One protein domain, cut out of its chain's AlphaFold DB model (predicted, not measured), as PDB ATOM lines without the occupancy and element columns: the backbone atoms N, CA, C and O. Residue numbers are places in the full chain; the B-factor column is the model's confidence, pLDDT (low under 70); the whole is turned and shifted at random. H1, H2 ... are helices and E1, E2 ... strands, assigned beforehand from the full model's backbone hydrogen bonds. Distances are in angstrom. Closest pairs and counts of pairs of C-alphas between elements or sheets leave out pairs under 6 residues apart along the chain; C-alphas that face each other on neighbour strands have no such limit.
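What this domain is: This is residues 130 to 157 and 881 to 937 of the 937 residues of the protein "R3H domain-containing protein" of Peniophora sp. CBMAI 1063 (UniProt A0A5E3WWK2). A loose head of two longer helices, H3 and H4, that run the same way at a slant to each other, with a small two-strand ladder of E1 and E2 near H4, is drawn out to one end by an arm with two short helices, H1 and H2. The long link of residues 899 to 912 folds back from the end of H3 to the start of H4, and residues 132 to 137 of the arm stick out free. The printed part has 85 residues with four named helices and two named strands, in the order H1, H2, E1, H3, H4, E2; the sheet, E1 - E2, is antiparallel. The class is mostly helix, and the whole is loose, with a radius of gyration of the C-alphas of 14.8 A and an elongated outline of 46 by 25 by 22 A.

Where its parts are: H1, residues 130 to 133, begins at C-alpha 130 at (-31.885, 22.405, -46.602) and is 5.2 A long. H2, residues 138 to 145, is 11.0 A long. E1, residues 153 to 155, spans 6.5 A. After the cut, H3, residues 886 to 898, begins at C-alpha 886 at (-27.431, 59.076, -54.379) and is 18.4 A long. H4, residues 913 to 925, is 18.6 A long. E2, residues 929 to 931, spans 6.0 A and ends at C-alpha 931 at (-27.489, 46.644, -38.430).

How they stand to each other: H1 and H2 are close but not clearly touching; their closest C-alphas, those of Lys 130 and Leu 141, are 7.9 A apart. H2 is apart from H3, H4 and E2. E1 and E2 are antiparallel neighbours at 130 degrees; C-alphas 154 and 930 face each other at 4.7 A. N 155 and O 929, at 3.0 A, and N 931 and O 153, at 3.3 A, are within hydrogen-bond range. H3 and H4 touch, with Glu 890 and Leu 922 as the closest C-alphas at 7.4 A. They run the same way at a steep tilt of 37 degrees, only just steep. The closest C-alphas of H4 and E2, those of Ala 923 and Lys 929, are 7.0 A apart, while H4 and E1 are only just apart, at 8.2 A. In H2, H3 and H4 every O i to N i+4 pair is within hydrogen-bond range; H1 is too short for such a pair.

The domain as a whole: The two C-alphas farthest apart, those of Lys 132 and Asp 898, are 46.9 A apart. Residues 158 to 880 are not printed, and C-alphas 157 and 881 are 24.8 A apart across this cut. The link from H3 to H4 is long, with 14 residues. The mean pLDDT of the printed part is 79.0; the 19 residues under 70 are residue 136, residues 148 to 152, 154 to 157, 881 to 883, and 932 to 937, the last of which is the chain's last residue.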
ATOM      1  N   LYS A 130     -30.939  21.378 -47.071       73.31
ATOM      2  CA  LYS A 130     -31.885  22.405 -46.602       73.31
ATOM      3  C   LYS A 130     -33.138  22.492 -47.497       73.31
ATOM      4  O   LYS A 130     -34.255  22.537 -46.996       73.31
ATOM      5  N   LEU A 131     -32.985  22.352 -48.817       78.31
ATOM      6  CA  LEU A 131     -34.101  22.259 -49.773       78.31
ATOM      7  C   LEU A 131     -34.945  20.990 -49.570       78.31
ATOM      8  O   LEU A 131     -36.164  21.025 -49.731       78.31
ATOM      9  N   LYS A 132     -34.322  19.861 -49.202       81.94
ATOM     10  CA  LYS A 132     -35.042  18.607 -48.904       81.94
ATOM     11  C   LYS A 132     -35.769  18.610 -47.570       81.94
ATOM     12  O   LYS A 132     -36.758  17.893 -47.445       81.94
ATOM     13  N   THR A 133     -35.272  19.350 -46.584       78.38
ATOM     14  CA  THR A 133     -35.904  19.422 -45.261       78.38
ATOM     15  C   THR A 133     -37.130  20.332 -45.266       78.38
ATOM     16  O   THR A 133     -38.021  20.114 -44.454       78.38
ATOM     17  N   GLY A 134     -37.256  21.252 -46.233       78.00
ATOM     18  CA  GLY A 134     -38.496  21.998 -46.494       78.00
ATOM     19  C   GLY A 134     -38.955  22.897 -45.342       78.00
ATOM     20  O   GLY A 134     -40.084  23.380 -45.369       78.00
ATOM     21  N   THR A 135     -38.104  23.093 -44.334       75.69
ATOM     22  CA  THR A 135     -38.400  23.861 -43.122       75.69
ATOM     23  C   THR A 135     -38.107  25.348 -43.281       75.69
ATOM     24  O   THR A 135     -38.716  26.144 -42.577       75.69
ATOM     25  N   ALA A 136     -37.240  25.740 -44.219       69.94
ATOM     26  CA  ALA A 136     -36.940  27.141 -44.499       69.94
ATOM     27  C   ALA A 136     -37.672  27.623 -45.769       69.94
ATOM     28  O   ALA A 136     -37.622  26.937 -46.800       69.94
ATOM     29  N   PRO A 137     -38.348  28.788 -45.745       81.50
ATOM     30  CA  PRO A 137     -38.873  29.413 -46.952       81.50
ATOM     31  C   PRO A 137     -37.743  29.689 -47.953       81.50
ATOM     32  O   PRO A 137     -36.626  30.044 -47.582       81.50
ATOM     33  N   LEU A 138     -38.041  29.554 -49.250       76.75
ATOM     34  CA  LEU A 138     -37.076  29.729 -50.349       76.75
ATOM     35  C   LEU A 138     -36.332  31.080 -50.294       76.75
ATOM     36  O   LEU A 138     -35.190  31.161 -50.735       76.75
ATOM     37  N   SER A 139     -36.957  32.117 -49.727       75.00
ATOM     38  CA  SER A 139     -36.336  33.423 -49.499       75.00
ATOM     39  C   SER A 139     -35.134  33.341 -48.553       75.00
ATOM     40  O   SER A 139     -34.073  33.838 -48.911       75.00
ATOM     41  N   GLN A 140     -35.237  32.646 -47.413       78.50
ATOM     42  CA  GLN A 140     -34.110  32.459 -46.485       78.50
ATOM     43  C   GLN A 140     -32.939  31.720 -47.146       78.50
ATOM     44  O   GLN A 140     -31.789  32.104 -46.961       78.50
ATOM     45  N   LEU A 141     -33.218  30.716 -47.982       79.06
ATOM     46  CA  LEU A 141     -32.179  29.983 -48.716       79.06
ATOM     47  C   LEU A 141     -31.449  30.852 -49.747       79.06
ATOM     48  O   LEU A 141     -30.236  30.738 -49.899       79.06
ATOM     49  N   LEU A 142     -32.172  31.743 -50.430       78.81
ATOM     50  CA  LEU A 142     -31.571  32.704 -51.357       78.81
ATOM     51  C   LEU A 142     -30.705  33.742 -50.621       78.81
ATOM     52  O   LEU A 142     -29.644  34.111 -51.127       78.81
ATOM     53  N   PHE A 143     -31.113  34.164 -49.419       80.25
ATOM     54  CA  PHE A 143     -30.366  35.117 -48.587       80.25
ATOM     55  C   PHE A 143     -29.132  34.521 -47.892       80.25
ATOM     56  O   PHE A 143     -28.216  35.265 -47.543       80.25
ATOM     57  N   GLU A 144     -29.084  33.205 -47.665       77.88
ATOM     58  CA  GLU A 144     -27.880  32.512 -47.176       77.88
ATOM     59  C   GLU A 144     -26.809  32.378 -48.266       77.88
ATOM     60  O   GLU A 144     -25.614  32.512 -47.996       77.88
ATOM     61  N   ASP A 145     -27.217  32.118 -49.509       76.38
ATOM     62  CA  ASP A 145     -26.262  31.941 -50.604       76.38
ATOM     63  C   ASP A 145     -25.703  33.262 -51.131       76.38
ATOM     64  O   ASP A 145     -24.564  33.309 -51.609       76.38
ATOM     65  N   ARG A 146     -26.481  34.342 -51.011       74.81
ATOM     66  CA  ARG A 146     -26.113  35.679 -51.476       74.81
ATOM     67  C   ARG A 146     -26.277  36.694 -50.339       74.81
ATOM     68  O   ARG A 146     -27.273  37.418 -50.325       74.81
ATOM     69  N   PRO A 147     -25.305  36.790 -49.410       70.44
ATOM     70  CA  PRO A 147     -25.393  37.722 -48.280       70.44
ATOM     71  C   PRO A 147     -25.542  39.182 -48.739       70.44
ATOM     72  O   PRO A 147     -26.197  39.979 -48.081       70.44
ATOM     73  N   PHE A 148     -25.029  39.510 -49.929       63.88
ATOM     74  CA  PHE A 148     -25.131  40.839 -50.535       63.88
ATOM     75  C   PHE A 148     -26.521  41.197 -51.087       63.88
ATOM     76  O   PHE A 148     -26.715  42.324 -51.518       63.88
ATOM     77  N   LEU A 149     -27.485  40.271 -51.097       64.81
ATOM     78  CA  LEU A 149     -28.859  40.511 -51.570       64.81
ATOM     79  C   LEU A 149     -29.866  40.712 -50.431       64.81
ATOM     80  O   LEU A 149     -31.065  40.814 -50.687       64.81
ATOM     81  N   ARG A 150     -29.397  40.774 -49.181       68.38
ATOM     82  CA  ARG A 150     -30.245  41.142 -48.045       68.38
ATOM     83  C   ARG A 150     -30.534  42.651 -48.076       68.38
ATOM     84  O   ARG A 150     -29.601  43.407 -48.393       68.38
ATOM     85  N   PRO A 151     -31.778  43.080 -47.801       63.44
ATOM     86  CA  PRO A 151     -32.079  44.486 -47.548       63.44
ATOM     87  C   PRO A 151     -31.297  44.953 -46.314       63.44
ATOM     88  O   PRO A 151     -31.083  44.178 -45.384       63.44
ATOM     89  N   ILE A 152     -30.804  46.187 -46.352       68.06
ATOM     90  CA  ILE A 152     -30.120  46.820 -45.219       68.06
ATOM     91  C   ILE A 152     -31.204  47.474 -44.372       68.06
ATOM     92  O   ILE A 152     -32.082  48.137 -44.929       68.06
ATOM     93  N   VAL A 153     -31.149  47.267 -43.061       72.31
ATOM     94  CA  VAL A 153     -32.074  47.865 -42.100       72.31
ATOM     95  C   VAL A 153     -31.258  48.804 -41.216       72.31
ATOM     96  O   VAL A 153     -30.266  48.388 -40.619       72.31
ATOM     97  N   PHE A 154     -31.636  50.078 -41.166       67.38
ATOM     98  CA  PHE A 154     -31.018  51.039 -40.248       67.38
ATOM     99  C   PHE A 154     -31.713  50.951 -38.896       67.38
ATOM    100  O   PHE A 154     -32.939  50.902 -38.857       67.38
ATOM    101  N   VAL A 155     -30.946  50.921 -37.807       67.69
ATOM    102  CA  VAL A 155     -31.454  50.896 -36.428       67.69
ATOM    103  C   VAL A 155     -30.735  51.992 -35.645       67.69
ATOM    104  O   VAL A 155     -29.525  52.171 -35.784       67.69
ATOM    105  N   ARG A 156     -31.461  52.753 -34.816       56.12
ATOM    106  CA  ARG A 156     -30.863  53.812 -33.988       56.12
ATOM    107  C   ARG A 156     -29.788  53.240 -33.060       56.12
ATOM    108  O   ARG A 156     -29.976  52.220 -32.397       56.12
ATOM    109  N   SER A 157     -28.669  53.946 -32.951       59.41
ATOM    110  CA  SER A 157     -27.633  53.671 -31.964       59.41
ATOM    111  C   SER A 157     -28.121  53.952 -30.539       59.41
ATOM    112  O   SER A 157     -28.013  55.061 -30.037       59.41
ATOM    113  N   ASN A 881     -40.105  60.903 -53.556       66.06
ATOM    114  CA  ASN A 881     -39.980  59.803 -52.601       66.06
ATOM    115  C   ASN A 881     -39.317  58.544 -53.182       66.06
ATOM    116  O   ASN A 881     -39.281  57.504 -52.518       66.06
ATOM    117  N   ARG A 882     -38.806  58.593 -54.418       67.94
ATOM    118  CA  ARG A 882     -38.273  57.409 -55.095       67.94
ATOM    119  C   ARG A 882     -36.750  57.466 -55.215       67.94
ATOM    120  O   ARG A 882     -36.176  58.369 -55.801       67.94
ATOM    121  N   VAL A 883     -36.105  56.458 -54.630       68.06
ATOM    122  CA  VAL A 883     -34.646  56.378 -54.496       68.06
ATOM    123  C   VAL A 883     -34.029  55.827 -55.777       68.06
ATOM    124  O   VAL A 883     -33.904  54.608 -55.930       68.06
ATOM    125  N   PHE A 884     -33.681  56.703 -56.710       76.00
ATOM    126  CA  PHE A 884     -33.004  56.318 -57.951       76.00
ATOM    127  C   PHE A 884     -31.540  56.740 -57.985       76.00
ATOM    128  O   PHE A 884     -30.718  56.016 -58.545       76.00
ATOM    129  N   ASP A 885     -31.215  57.848 -57.326       85.38
ATOM    130  CA  ASP A 885     -29.877  58.427 -57.292       85.38
ATOM    131  C   ASP A 885     -29.388  58.664 -55.853       85.38
ATOM    132  O   ASP A 885     -30.183  58.717 -54.909       85.38
ATOM    133  N   VAL A 886     -28.075  58.808 -55.673       83.75
ATOM    134  CA  VAL A 886     -27.431  59.076 -54.379       83.75
ATOM    135  C   VAL A 886     -28.010  60.338 -53.730       83.75
ATOM    136  O   VAL A 886     -28.285  60.314 -52.533       83.75
ATOM    137  N   ASN A 887     -28.316  61.374 -54.517       88.38
ATOM    138  CA  ASN A 887     -28.934  62.610 -54.022       88.38
ATOM    139  C   ASN A 887     -30.363  62.374 -53.503       88.38
ATOM    140  O   ASN A 887     -30.715  62.807 -52.408       88.38
ATOM    141  N   SER A 888     -31.178  61.606 -54.239       86.19
ATOM    142  CA  SER A 888     -32.532  61.230 -53.789       86.19
ATOM    143  C   SER A 888     -32.501  60.395 -52.503       86.19
ATOM    144  O   SER A 888     -33.370  60.518 -51.638       86.19
ATOM    145  N   LEU A 889     -31.465  59.565 -52.352       87.38
ATOM    146  CA  LEU A 889     -31.243  58.754 -51.166       87.38
ATOM    147  C   LEU A 889     -30.840  59.612 -49.968       87.38
ATOM    148  O   LEU A 889     -31.315  59.369 -48.863       87.38
ATOM    149  N   GLU A 890     -29.995  60.618 -50.180       90.38
ATOM    150  CA  GLU A 890     -29.622  61.578 -49.147       90.38
ATOM    151  C   GLU A 890     -30.841  62.352 -48.637       90.38
ATOM    152  O   GLU A 890     -31.058  62.408 -47.428       90.38
ATOM    153  N   ILE A 891     -31.686  62.866 -49.541       90.56
ATOM    154  CA  ILE A 891     -32.940  63.546 -49.177       90.56
ATOM    155  C   ILE A 891     -33.830  62.610 -48.352       90.56
ATOM    156  O   ILE A 891     -34.387  63.019 -47.332       90.56
ATOM    157  N   GLN A 892     -33.931  61.335 -48.742       88.12
ATOM    158  CA  GLN A 892     -34.703  60.353 -47.985       88.12
ATOM    159  C   GLN A 892     -34.106  60.077 -46.595       88.12
ATOM    160  O   GLN A 892     -34.861  59.965 -45.629       88.12
ATOM    161  N   ILE A 893     -32.776  59.984 -46.467       89.06
ATOM    162  CA  ILE A 893     -32.112  59.821 -45.166       89.06
ATOM    163  C   ILE A 893     -32.353  61.049 -44.285       89.06
ATOM    164  O   ILE A 893     -32.678  60.868 -43.117       89.06
ATOM    165  N   ARG A 894     -32.251  62.272 -44.821       91.31
ATOM    166  CA  ARG A 894     -32.533  63.504 -44.064       91.31
ATOM    167  C   ARG A 894     -33.965  63.510 -43.533       91.31
ATOM    168  O   ARG A 894     -34.157  63.615 -42.330       91.31
ATOM    169  N   ARG A 895     -34.952  63.220 -44.391       88.38
ATOM    170  CA  ARG A 895     -36.360  63.075 -43.975       88.38
ATOM    171  C   ARG A 895     -36.553  62.003 -42.902       88.38
ATOM    172  O   ARG A 895     -37.344  62.187 -41.987       88.38
ATOM    173  N   PHE A 896     -35.836  60.885 -43.000       89.81
ATOM    174  CA  PHE A 896     -35.878  59.830 -41.988       89.81
ATOM    175  C   PHE A 896     -35.263  60.264 -40.648       89.81
ATOM    176  O   PHE A 896     -35.741  59.846 -39.598       89.81
ATOM    177  N   VAL A 897     -34.207  61.084 -40.679       91.50
ATOM    178  CA  VAL A 897     -33.591  61.677 -39.482       91.50
ATOM    179  C   VAL A 897     -34.514  62.727 -38.850       91.50
ATOM    180  O   VAL A 897     -34.590  62.803 -37.626       91.50
ATOM    181  N   ASP A 898     -35.271  63.472 -39.652       91.88
ATOM    182  CA  ASP A 898     -36.258  64.429 -39.145       91.88
ATOM    183  C   ASP A 898     -37.488  63.713 -38.548       91.88
ATOM    184  O   ASP A 898     -37.980  64.091 -37.485       91.88
ATOM    185  N   ASP A 899     -37.942  62.613 -39.167       87.06
ATOM    186  CA  ASP A 899     -39.100  61.811 -38.732       87.06
ATOM    187  C   ASP A 899     -38.725  60.604 -37.837       87.06
ATOM    188  O   ASP A 899     -39.367  59.547 -37.838       87.06
ATOM    189  N   LEU A 900     -37.680  60.744 -37.012       76.81
ATOM    190  CA  LEU A 900     -37.227  59.688 -36.089       76.81
ATOM    191  C   LEU A 900     -38.282  59.264 -35.048       76.81
ATOM    192  O   LEU A 900     -38.088  58.265 -34.346       76.81
ATOM    193  N   GLY A 901     -39.387  60.004 -34.927       82.25
ATOM    194  CA  GLY A 901     -40.508  59.674 -34.049       82.25
ATOM    195  C   GLY A 901     -41.417  58.559 -34.579       82.25
ATOM    196  O   GLY A 901     -41.991  57.824 -33.774       82.25
ATOM    197  N   SER A 902     -41.548  58.394 -35.904       82.88
ATOM    198  CA  SER A 902     -42.597  57.539 -36.486       82.88
ATOM    199  C   SER A 902     -42.123  56.117 -36.819       82.88
ATOM    200  O   SER A 902     -42.822  55.131 -36.543       82.88
ATOM    201  N   GLN A 903     -40.920  55.972 -37.387       79.50
ATOM    202  CA  GLN A 903     -40.378  54.688 -37.830       79.50
ATOM    203  C   GLN A 903     -38.932  54.531 -37.359       79.50
ATOM    204  O   GLN A 903     -38.015  55.135 -37.888       79.50
ATOM    205  N   GLY A 904     -38.694  53.651 -36.380       85.56
ATOM    206  CA  GLY A 904     -37.339  53.407 -35.863       85.56
ATOM    207  C   GLY A 904     -36.379  52.727 -36.851       85.56
ATOM    208  O   GLY A 904     -35.199  52.575 -36.531       85.56
ATOM    209  N   THR A 905     -36.867  52.286 -38.016       87.94
ATOM    210  CA  THR A 905     -36.061  51.628 -39.051       87.94
ATOM    211  C   THR A 905     -36.519  52.002 -40.464       87.94
ATOM    212  O   THR A 905     -37.709  51.969 -40.766       87.94
ATOM    213  N   MET A 906     -35.565  52.302 -41.356       87.62
ATOM    214  CA  MET A 906     -35.794  52.476 -42.797       87.62
ATOM    215  C   MET A 906     -35.239  51.265 -43.553       87.62
ATOM    216  O   MET A 906     -34.115  50.827 -43.301       87.62
ATOM    217  N   ALA A 907     -36.016  50.702 -44.481       85.44
ATOM    218  CA  ALA A 907     -35.577  49.592 -45.324       85.44
ATOM    219  C   ALA A 907     -35.319  50.086 -46.752       85.44
ATOM    220  O   ALA A 907     -36.250  50.499 -47.443       85.44
ATOM    221  N   LEU A 908     -34.069  50.004 -47.214       84.44
ATOM    222  CA  LEU A 908     -33.720  50.416 -48.575       84.44
ATOM    223  C   LEU A 908     -33.966  49.300 -49.608       84.44
ATOM    224  O   LEU A 908     -33.779  48.112 -49.301       84.44
ATOM    225  N   PRO A 909     -34.335  49.652 -50.857       79.75
ATOM    226  CA  PRO A 909     -34.403  48.711 -51.969       79.75
ATOM    227  C   PRO A 909     -33.076  47.959 -52.197       79.75
ATOM    228  O   PRO A 909     -31.997  48.464 -51.876       79.75
ATOM    229  N   PRO A 910     -33.114  46.742 -52.772       79.31
ATOM    230  CA  PRO A 910     -31.898  46.016 -53.118       79.31
ATOM    231  C   PRO A 910     -31.109  46.787 -54.185       79.31
ATOM    232  O   PRO A 910     -31.523  46.864 -55.336       79.31
ATOM    233  N   MET A 911     -29.959  47.321 -53.787       83.25
ATOM    234  CA  MET A 911     -29.050  48.105 -54.627       83.25
ATOM    235  C   MET A 911     -27.714  47.394 -54.858       83.25
ATOM    236  O   MET A 911     -27.359  46.451 -54.138       83.25
ATOM    237  N   GLU A 912     -26.975  47.847 -55.871       87.88
ATOM    238  CA  GLU A 912     -25.654  47.325 -56.210       87.88
ATOM    239  C   GLU A 912     -24.638  47.505 -55.075       87.88
ATOM    240  O   GLU A 912     -24.791  48.330 -54.173       87.88
ATOM    241  N   LYS A 913     -23.556  46.721 -55.115       89.88
ATOM    242  CA  LYS A 913     -22.545  46.701 -54.050       89.88
ATOM    243  C   LYS A 913     -21.859  48.061 -53.852       89.88
ATOM    244  O   LYS A 913     -21.535  48.392 -52.716       89.88
ATOM    245  N   HIS A 914     -21.630  48.819 -54.928       87.12
ATOM    246  CA  HIS A 914     -21.021  50.150 -54.847       87.12
ATOM    247  C   HIS A 914     -21.977  51.156 -54.198       87.12
ATOM    248  O   HIS A 914     -21.622  51.753 -53.189       87.12
ATOM    249  N   ALA A 915     -23.220  51.243 -54.690       87.00
ATOM    250  CA  ALA A 915     -24.267  52.079 -54.100       87.00
ATOM    251  C   ALA A 915     -24.475  51.765 -52.610       87.00
ATOM    252  O   ALA A 915     -24.494  52.659 -51.776       87.00
ATOM    253  N   ARG A 916     -24.489  50.479 -52.242       86.69
ATOM    254  CA  ARG A 916     -24.540  50.039 -50.843       86.69
ATOM    255  C   ARG A 916     -23.390  50.593 -49.990       86.69
ATOM    256  O   ARG A 916     -23.617  50.910 -48.829       86.69
ATOM    257  N   LYS A 917     -22.168  50.684 -50.525       92.44
ATOM    258  CA  LYS A 917     -21.012  51.256 -49.810       92.44
ATOM    259  C   LYS A 917     -21.207  52.755 -49.566       92.44
ATOM    260  O   LYS A 917     -21.024  53.184 -48.436       92.44
ATOM    261  N   VAL A 918     -21.665  53.488 -50.582       91.88
ATOM    262  CA  VAL A 918     -21.998  54.921 -50.477       91.88
ATOM    263  C   VAL A 918     -23.086  55.149 -49.427       91.88
ATOM    264  O   VAL A 918     -22.948  56.000 -48.563       91.88
ATOM    265  N   VAL A 919     -24.123  54.312 -49.414       91.56
ATOM    266  CA  VAL A 919     -25.169  54.342 -48.381       91.56
ATOM    267  C   VAL A 919     -24.623  54.068 -46.981       91.56
ATOM    268  O   VAL A 919     -25.067  54.685 -46.018       91.56
ATOM    269  N   HIS A 920     -23.674  53.138 -46.840       90.19
ATOM    270  CA  HIS A 920     -23.009  52.900 -45.559       90.19
ATOM    271  C   HIS A 920     -22.201  54.118 -45.095       90.19
ATOM    272  O   HIS A 920     -22.237  54.442 -43.909       90.19
ATOM    273  N   GLU A 921     -21.505  54.788 -46.010       93.19
ATOM    274  CA  GLU A 921     -20.743  56.009 -45.731       93.19
ATOM    275  C   GLU A 921     -21.679  57.169 -45.352       93.19
ATOM    276  O   GLU A 921     -21.475  57.776 -44.305       93.19
ATOM    277  N   LEU A 922     -22.769  57.384 -46.101       93.00
ATOM    278  CA  LEU A 922     -23.801  58.378 -45.777       93.00
ATOM    279  C   LEU A 922     -24.437  58.109 -44.413       93.00
ATOM    280  O   LEU A 922     -24.496  58.996 -43.574       93.00
ATOM    281  N   ALA A 923     -24.863  56.877 -44.140       90.62
ATOM    282  CA  ALA A 923     -25.452  56.542 -42.847       90.62
ATOM    283  C   ALA A 923     -24.474  56.760 -41.680       90.62
ATOM    284  O   ALA A 923     -24.889  57.210 -40.617       90.62
ATOM    285  N   THR A 924     -23.178  56.508 -41.897       93.19
ATOM    286  CA  THR A 924     -22.133  56.810 -40.909       93.19
ATOM    287  C   THR A 924     -22.002  58.320 -40.694       93.19
ATOM    288  O   THR A 924     -21.901  58.749 -39.548       93.19
ATOM    289  N   ALA A 925     -22.068  59.121 -41.763       93.88
ATOM    290  CA  ALA A 925     -22.049  60.583 -41.684       93.88
ATOM    291  C   ALA A 925     -23.267  61.148 -40.924       93.88
ATOM    292  O   ALA A 925     -23.114  62.078 -40.141       93.88
ATOM    293  N   PHE A 926     -24.449  60.539 -41.076       91.94
ATOM    294  CA  PHE A 926     -25.667  60.898 -40.332       91.94
ATOM    295  C   PHE A 926     -25.779  60.233 -38.942       91.94
ATOM    296  O   PHE A 926     -26.820  60.329 -38.294       91.94
ATOM    297  N   GLY A 927     -24.751  59.517 -38.466       91.88
ATOM    298  CA  GLY A 927     -24.762  58.867 -37.146       91.88
ATOM    299  C   GLY A 927     -25.736  57.682 -37.005       91.88
ATOM    300  O   GLY A 927     -26.008  57.219 -35.891       91.88
ATOM    301  N   LEU A 928     -26.254  57.156 -38.117       90.94
ATOM    302  CA  LEU A 928     -27.148  56.001 -38.152       90.94
ATOM    303  C   LEU A 928     -26.336  54.698 -38.070       90.94
ATOM    304  O   LEU A 928     -25.324  54.528 -38.751       90.94
ATOM    305  N   LYS A 929     -26.780  53.738 -37.244       87.75
ATOM    306  CA  LYS A 929     -26.170  52.402 -37.205       87.75
ATOM    307  C   LYS A 929     -26.826  51.499 -38.243       87.75
ATOM    308  O   LYS A 929     -28.042  51.312 -38.276       87.75
ATOM    309  N   ASN A 930     -25.989  50.882 -39.065       81.38
ATOM    310  CA  ASN A 930     -26.435  49.910 -40.053       81.38
ATOM    311  C   ASN A 930     -26.341  48.551 -39.381       81.38
ATOM    312  O   ASN A 930     -25.249  47.991 -39.290       81.38
ATOM    313  N   GLU A 931     -27.457  48.028 -38.882       72.50
ATOM    314  CA  GLU A 931     -27.489  46.644 -38.430       72.50
ATOM    315  C   GLU A 931     -27.625  45.752 -39.670       72.50
ATOM    316  O   GLU A 931     -28.654  45.776 -40.353       72.50
ATOM    317  N   PRO A 932     -26.592  44.971 -40.042       67.62
ATOM    318  CA  PRO A 932     -26.786  43.929 -41.033       67.62
ATOM    319  C   PRO A 932     -27.781  42.927 -40.441       67.62
ATOM    320  O   PRO A 932     -27.422  42.169 -39.544       67.62
ATOM    321  N   ASP A 933     -29.021  42.979 -40.938       56.62
ATOM    322  CA  ASP A 933     -30.191  42.210 -40.496       56.62
ATOM    323  C   ASP A 933     -29.799  40.842 -39.910       56.62
ATOM    324  O   ASP A 933     -29.202  39.993 -40.597       56.62
ATOM    325  N   GLY A 934     -30.071  40.718 -38.606       47.72
ATOM    326  CA  GLY A 934     -29.455  39.813 -37.645       47.72
ATOM    327  C   GLY A 934     -29.030  38.461 -38.207       47.72
ATOM    328  O   GLY A 934     -29.839  37.573 -38.484       47.72
ATOM    329  N   GLY A 935     -27.718  38.257 -38.285       42.53
ATOM    330  CA  GLY A 935     -27.185  36.944 -37.960       42.53
ATOM    331  C   GLY A 935     -27.295  36.780 -36.451       42.53
ATOM    332  O   GLY A 935     -26.447  37.311 -35.746       42.53
ATOM    333  N   GLU A 936     -28.341  36.097 -35.973       39.25
ATOM    334  CA  GLU A 936     -28.372  35.548 -34.612       39.25
ATOM    335  C   GLU A 936     -27.047  34.806 -34.373       39.25
ATOM    336  O   GLU A 936     -26.763  33.794 -35.025       39.25
ATOM    337  N   GLY A 937     -26.211  35.388 -33.514       37.88
ATOM    338  CA  GLY A 937     -25.014  34.781 -32.944       37.88
ATOM    339  C   GLY A 937     -25.334  34.188 -31.589       37.88
ATOM    340  O   GLY A 937     -26.067  34.863 -30.832       37.88
TER     341      GLY A 937